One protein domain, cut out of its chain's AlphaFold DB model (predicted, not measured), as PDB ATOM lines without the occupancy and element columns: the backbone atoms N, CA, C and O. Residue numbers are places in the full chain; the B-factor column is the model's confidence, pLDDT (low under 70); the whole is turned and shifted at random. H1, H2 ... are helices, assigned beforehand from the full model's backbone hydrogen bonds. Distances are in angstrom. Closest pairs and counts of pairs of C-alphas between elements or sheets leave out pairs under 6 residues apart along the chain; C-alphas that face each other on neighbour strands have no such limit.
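AT A GLANCE: This is residues 14 to 65 of the 369 residues of an uncharacterized protein of Monosporascus sp. 5C6A (UniProt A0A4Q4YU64). One long helix, H1, makes a rod-like shaft, and at its end sits a small head made of the short helix H2 and a looped tail, residues 52 to 65, that folds back on itself. Residues 14 to 41 stand free, and 15 to 41 of these belong to H1; the shaft makes most of the length. The printed part has 52 residues with two named helices, H1 then H2, and no named strand; the class is all helix. It is extended, with a radius of gyration of the C-alphas of 18.8 A and spans of 59 by 17 by 15 A.

HOW THE PARTS SIT: H1, residues 15 to 42, has a kink of 26 degrees near residue 29. H2, residues 45 to 51, follows it after a tight link of 2 residues. The two helices are close but not clearly touching, with 2 pairs of C-alphas within 8 A; the closest C-alphas are those of Phe 41 and Phe 47, 6.5 A apart. Their lines are only just about perpendicular, at 71 degrees. Beyond H2, residues 53 to 54 pair with residues 62 to 63, antiparallel, in stretches too short to be named strands. Of the O i to N i+4 pairs, 20 of 24 in H1 and 2 of 3 in H2 are within hydrogen-bond range.

IN THESE COORDINATES: H1 begins at C-alpha 15 at (166.278, 234.647, 173.140) and ends at C-alpha 42 at (187.000, 209.382, 197.742), 40.9 A from first to last C-alpha. H2 measures 10.0 A from C-alpha 45 to C-alpha 51, the latter at (187.686, 200.977, 200.378).

THE WHOLE: The C-alphas of His 14 and Pro 56, the two farthest apart, are 59.5 A from each other. The printed part has no cut. Its mean pLDDT is 76.1; residues 27 to 30, residue 36 and residue 59 are under 70.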
ATOM      1  N   HIS A  14     166.820 236.753 169.495       76.75
ATOM      2  CA  HIS A  14     167.174 235.330 169.441       76.75
ATOM      3  C   HIS A  14     167.066 234.602 170.792       76.75
ATOM      4  O   HIS A  14     167.590 233.495 170.945       76.75
ATOM      5  N   TRP A  15     166.357 235.175 171.771       79.25
ATOM      6  CA  TRP A  15     166.278 234.647 173.140       79.25
ATOM      7  C   TRP A  15     165.808 233.184 173.227       79.25
ATOM      8  O   TRP A  15     166.271 232.441 174.087       79.25
ATOM      9  N   LYS A  16     164.938 232.734 172.312       81.00
ATOM     10  CA  LYS A  16     164.454 231.343 172.269       81.00
ATOM     11  C   LYS A  16     165.545 230.351 171.862       81.00
ATOM     12  O   LYS A  16     165.636 229.273 172.441       81.00
ATOM     13  N   SER A  17     166.395 230.733 170.906       73.50
ATOM     14  CA  SER A  17     167.577 229.953 170.521       73.50
ATOM     15  C   SER A  17     168.587 229.914 171.662       73.50
ATOM     16  O   SER A  17     169.097 228.848 171.991       73.50
ATOM     17  N   LEU A  18     168.816 231.054 172.324       80.81
ATOM     18  CA  LEU A  18     169.696 231.131 173.493       80.81
ATOM     19  C   LEU A  18     169.204 230.231 174.630       80.81
ATOM     20  O   LEU A  18     170.000 229.508 175.222       80.81
ATOM     21  N   LEU A  19     167.897 230.206 174.895       81.81
ATOM     22  CA  LEU A  19     167.303 229.336 175.906       81.81
ATOM     23  C   LEU A  19     167.457 227.852 175.547       81.81
ATOM     24  O   LEU A  19     167.871 227.064 176.393       81.81
ATOM     25  N   ALA A  20     167.202 227.471 174.292       76.62
ATOM     26  CA  ALA A  20     167.409 226.099 173.829       76.62
ATOM     27  C   ALA A  20     168.882 225.663 173.956       76.62
ATOM     28  O   ALA A  20     169.162 224.584 174.474       76.62
ATOM     29  N   MET A  21     169.828 226.519 173.557       76.50
ATOM     30  CA  MET A  21     171.266 226.257 173.700       76.50
ATOM     31  C   MET A  21     171.689 226.167 175.169       76.50
ATOM     32  O   MET A  21     172.493 225.306 175.523       76.50
ATOM     33  N   THR A  22     171.119 227.007 176.035       79.50
ATOM     34  CA  THR A  22     171.394 226.978 177.479       79.50
ATOM     35  C   THR A  22     170.920 225.666 178.097       79.50
ATOM     36  O   THR A  22     171.656 225.050 178.860       79.50
ATOM     37  N   LEU A  23     169.731 225.187 177.715       76.88
ATOM     38  CA  LEU A  23     169.212 223.900 178.181       76.88
ATOM     39  C   LEU A  23     170.074 222.726 177.710       76.88
ATOM     40  O   LEU A  23     170.373 221.839 178.499       76.88
ATOM     41  N   VAL A  24     170.522 222.730 176.451       73.44
ATOM     42  CA  VAL A  24     171.451 221.702 175.949       73.44
ATOM     43  C   VAL A  24     172.789 221.766 176.687       73.44
ATOM     44  O   VAL A  24     173.362 220.728 177.006       73.44
ATOM     45  N   SER A  25     173.260 222.965 177.031       74.69
ATOM     46  CA  SER A  25     174.504 223.158 177.784       74.69
ATOM     47  C   SER A  25     174.438 222.609 179.216       74.69
ATOM     48  O   SER A  25     175.485 222.316 179.786       74.69
ATOM     49  N   LEU A  26     173.246 222.381 179.789       71.94
ATOM     50  CA  LEU A  26     173.112 221.699 181.086       71.94
ATOM     51  C   LEU A  26     173.634 220.252 181.044       71.94
ATOM     52  O   LEU A  26     174.085 219.748 182.065       71.94
ATOM     53  N   SER A  27     173.696 219.609 179.874       69.50
ATOM     54  CA  SER A  27     174.388 218.313 179.741       69.50
ATOM     55  C   SER A  27     175.887 218.407 180.059       69.50
ATOM     56  O   SER A  27     176.485 217.474 180.586       69.50
ATOM     57  N   SER A  28     176.518 219.559 179.802       69.69
ATOM     58  CA  SER A  28     177.917 219.791 180.184       69.69
ATOM     59  C   SER A  28     178.074 220.034 181.689       69.69
ATOM     60  O   SER A  28     179.158 219.819 182.230       69.69
ATOM     61  N   PHE A  29     177.007 220.453 182.380       69.06
ATOM     62  CA  PHE A  29     176.994 220.552 183.840       69.06
ATOM     63  C   PHE A  29     177.022 219.164 184.495       69.06
ATOM     64  O   PHE A  29     177.788 218.977 185.436       69.06
ATOM     65  N   GLU A  30     176.275 218.191 183.961       68.56
ATOM     66  CA  GLU A  30     176.321 216.788 184.418       68.56
ATOM     67  C   GLU A  30     177.748 216.238 184.349       68.56
ATOM     68  O   GLU A  30     178.263 215.721 185.336       68.56
ATOM     69  N   TYR A  31     178.437 216.486 183.229       71.06
ATOM     70  CA  TYR A  31     179.832 216.089 183.061       71.06
ATOM     71  C   TYR A  31     180.749 216.658 184.158       71.06
ATOM     72  O   TYR A  31     181.565 215.933 184.717       71.06
ATOM     73  N   GLY A  32     180.624 217.942 184.511       70.75
ATOM     74  CA  GLY A  32     181.421 218.536 185.595       70.75
ATOM     75  C   GLY A  32     181.052 218.010 186.987       70.75
ATOM     76  O   GLY A  32     181.926 217.835 187.840       70.75
ATOM     77  N   LEU A  33     179.766 217.741 187.209       73.31
ATOM     78  CA  LEU A  33     179.234 217.216 188.464       73.31
ATOM     79  C   LEU A  33     179.741 215.794 188.739       73.31
ATOM     80  O   LEU A  33     180.159 215.521 189.865       73.31
ATOM     81  N   ASP A  34     179.796 214.931 187.723       73.69
ATOM     82  CA  ASP A  34     180.286 213.553 187.847       73.69
ATOM     83  C   ASP A  34     181.738 213.503 188.354       73.69
ATOM     84  O   ASP A  34     182.048 212.790 189.312       73.69
ATOM     85  N   PHE A  35     182.627 214.326 187.781       71.69
ATOM     86  CA  PHE A  35     184.020 214.424 188.236       71.69
ATOM     87  C   PHE A  35     184.131 214.973 189.664       71.69
ATOM     88  O   PHE A  35     184.915 214.457 190.465       71.69
ATOM     89  N   GLY A  36     183.342 215.998 190.000       69.94
ATOM     90  CA  GLY A  36     183.374 216.626 191.322       69.94
ATOM     91  C   GLY A  36     182.881 215.703 192.438       69.94
ATOM     92  O   GLY A  36     183.501 215.623 193.501       69.94
ATOM     93  N   ILE A  37     181.793 214.970 192.195       75.50
ATOM     94  CA  ILE A  37     181.196 214.066 193.182       75.50
ATOM     95  C   ILE A  37     182.111 212.876 193.477       75.50
ATOM     96  O   ILE A  37     182.260 212.503 194.638       75.50
ATOM     97  N   ILE A  38     182.771 212.303 192.467       74.06
ATOM     98  CA  ILE A  38     183.675 211.159 192.663       74.06
ATOM     99  C   ILE A  38     184.884 211.543 193.518       74.06
ATOM    100  O   ILE A  38     185.227 210.811 194.449       74.06
ATOM    101  N   GLY A  39     185.501 212.697 193.244       71.12
ATOM    102  CA  GLY A  39     186.571 213.225 194.093       71.12
ATOM    103  C   GLY A  39     186.090 213.470 195.527       71.12
ATOM    104  O   GLY A  39     186.801 213.159 196.480       71.12
ATOM    105  N   GLY A  40     184.850 213.949 195.680       74.06
ATOM    106  CA  GLY A  40     184.185 214.092 196.974       74.06
ATOM    107  C   GLY A  40     184.019 212.763 197.713       74.06
ATOM    108  O   GLY A  40     184.425 212.662 198.867       74.06
ATOM    109  N   PHE A  41     183.493 211.726 197.051       78.56
ATOM    110  CA  PHE A  41     183.298 210.401 197.648       78.56
ATOM    111  C   PHE A  41     184.602 209.770 198.123       78.56
ATOM    112  O   PHE A  41     184.634 209.216 199.216       78.56
ATOM    113  N   GLN A  42     185.687 209.910 197.357       73.81
ATOM    114  CA  GLN A  42     187.000 209.382 197.742       73.81
ATOM    115  C   GLN A  42     187.555 210.015 199.028       73.81
ATOM    116  O   GLN A  42     188.393 209.402 199.682       73.81
ATOM    117  N   ALA A  43     187.083 211.206 199.407       74.19
ATOM    118  CA  ALA A  43     187.472 211.893 200.638       74.19
ATOM    119  C   ALA A  43     186.508 211.647 201.818       74.19
ATOM    120  O   ALA A  43     186.784 212.083 202.936       74.19
ATOM    121  N   MET A  44     185.367 210.979 201.606       80.06
ATOM    122  CA  MET A  44     184.382 210.745 202.666       80.06
ATOM    123  C   MET A  44     184.807 209.598 203.589       80.06
ATOM    124  O   MET A  44     185.130 208.503 203.135       80.06
ATOM    125  N   VAL A  45     184.699 209.814 204.903       80.62
ATOM    126  CA  VAL A  45     185.078 208.822 205.929       80.62
ATOM    127  C   VAL A  45     184.397 207.456 205.733       80.62
ATOM    128  O   VAL A  45     185.112 206.457 205.746       80.62
ATOM    129  N   PRO A  46     183.075 207.352 205.464       82.19
ATOM    130  CA  PRO A  46     182.443 206.048 205.234       82.19
ATOM    131  C   PRO A  46     182.993 205.311 204.009       82.19
ATOM    132  O   PRO A  46     183.072 204.086 203.999       82.19
ATOM    133  N   PHE A  47     183.393 206.046 202.969       82.94
ATOM    134  CA  PHE A  47     183.995 205.458 201.777       82.94
ATOM    135  C   PHE A  47     185.403 204.930 202.082       82.94
ATOM    136  O   PHE A  47     185.743 203.810 201.703       82.94
ATOM    137  N   LEU A  48     186.195 205.708 202.827       80.31
ATOM    138  CA  LEU A  48     187.541 205.335 203.261       80.31
ATOM    139  C   LEU A  48     187.547 204.138 204.226       80.31
ATOM    140  O   LEU A  48     188.455 203.319 204.161       80.31
ATOM    141  N   GLN A  49     186.519 203.974 205.058       79.50
ATOM    142  CA  GLN A  49     186.381 202.807 205.940       79.50
ATOM    143  C   GLN A  49     186.151 201.494 205.177       79.50
ATOM    144  O   GLN A  49     186.568 200.434 205.634       79.50
ATOM    145  N   VAL A  50     185.485 201.550 204.019       83.75
ATOM    146  CA  VAL A  50     185.173 200.359 203.209       83.75
ATOM    147  C   VAL A  50     186.273 200.068 202.189       83.75
ATOM    148  O   VAL A  50     186.648 198.913 201.981       83.75
ATOM    149  N   TYR A  51     186.778 201.107 201.521       79.56
ATOM    150  CA  TYR A  51     187.686 200.977 200.378       79.56
ATOM    151  C   TYR A  51     189.121 201.435 200.663       79.56
ATOM    152  O   TYR A  51     189.991 201.237 199.809       79.56
ATOM    153  N   GLY A  52     189.382 202.033 201.822       81.44
ATOM    154  CA  GLY A  52     190.703 202.470 202.260       81.44
ATOM    155  C   GLY A  52     191.392 201.483 203.205       81.44
ATOM    156  O   GLY A  52     191.026 200.312 203.299       81.44
ATOM    157  N   TYR A  53     192.429 201.975 203.871       81.69
ATOM    158  CA  TYR A  53     193.192 201.329 204.931       81.69
ATOM    159  C   TYR A  53     193.408 202.329 206.072       81.69
ATOM    160  O   TYR A  53     193.344 203.541 205.861       81.69
ATOM    161  N   GLU A  54     193.642 201.829 207.282       81.81
ATOM    162  CA  GLU A  54     193.928 202.682 208.436       81.81
ATOM    163  C   GLU A  54     195.346 203.244 208.342       81.81
ATOM    164  O   GLU A  54     196.314 202.497 208.198       81.81
ATOM    165  N   ASP A  55     195.458 204.567 208.426       77.94
ATOM    166  CA  ASP A  55     196.720 205.293 208.386       77.94
ATOM    167  C   ASP A  55     196.780 206.272 209.570       77.94
ATOM    168  O   ASP A  55     196.122 207.319 209.549       77.94
ATOM    169  N   PRO A  56     197.563 205.959 210.620       76.50
ATOM    170  CA  PRO A  56     197.665 206.794 211.812       76.50
ATOM    171  C   PRO A  56     198.418 208.111 211.569       76.50
ATOM    172  O   PRO A  56     198.453 208.960 212.458       76.50
ATOM    173  N   THR A  57     199.032 208.301 210.395       74.06
ATOM    174  CA  THR A  57     199.747 209.539 210.052       74.06
ATOM    175  C   THR A  57     198.819 210.644 209.543       74.06
ATOM    176  O   THR A  57     199.184 211.822 209.572       74.06
ATOM    177  N   VAL A  58     197.601 210.289 209.119       72.62
ATOM    178  CA  VAL A  58     196.627 211.215 208.533       72.62
ATOM    179  C   VAL A  58     195.580 211.602 209.589       72.62
ATOM    180  O   VAL A  58     195.071 210.722 210.281       72.62
ATOM    181  N   PRO A  59     195.163 212.883 209.700       69.00
ATOM    182  CA  PRO A  59     194.178 213.330 210.699       69.00
ATOM    183  C   PRO A  59     192.828 212.596 210.655       69.00
ATOM    184  O   PRO A  59     192.087 212.594 211.632       69.00
ATOM    185  N   VAL A  60     192.500 212.005 209.504       72.19
ATOM    186  CA  VAL A  60     191.257 211.268 209.245       72.19
ATOM    187  C   VAL A  60     191.356 209.799 209.697       72.19
ATOM    188  O   VAL A  60     190.335 209.128 209.814       72.19
ATOM    189  N   GLY A  61     192.564 209.287 209.960       75.69
ATOM    190  CA  GLY A  61     192.823 207.906 210.388       75.69
ATOM    191  C   GLY A  61     192.656 206.845 209.295       75.69
ATOM    192  O   GLY A  61     193.057 205.703 209.493       75.69
ATOM    193  N   TYR A  62     192.101 207.212 208.139       78.69
ATOM    194  CA  TYR A  62     191.941 206.348 206.977       78.69
ATOM    195  C   TYR A  62     192.508 207.024 205.732       78.69
ATOM    196  O   TYR A  62     192.313 208.222 205.517       78.69
ATOM    197  N   ASN A  63     193.161 206.233 204.892       76.62
ATOM    198  CA  ASN A  63     193.694 206.648 203.604       76.62
ATOM    199  C   ASN A  63     193.303 205.616 202.537       76.62
ATOM    200  O   ASN A  63     192.906 204.499 202.853       76.62
ATOM    201  N   ILE A  64     193.365 205.965 201.259       80.56
ATOM    202  CA  ILE A  64     193.047 205.047 200.159       80.56
ATOM    203  C   ILE A  64     194.280 204.879 199.279       80.56
ATOM    204  O   ILE A  64     195.029 205.826 199.041       80.56
ATOM    205  N   SER A  65     194.525 203.653 198.811       76.31
ATOM    206  CA  SER A  65     195.697 203.398 197.978       76.31
ATOM    207  C   SER A  65     195.595 204.169 196.663       76.31
ATOM    208  O   SER A  65     194.530 204.254 196.042       76.31
TER     209      SER A  65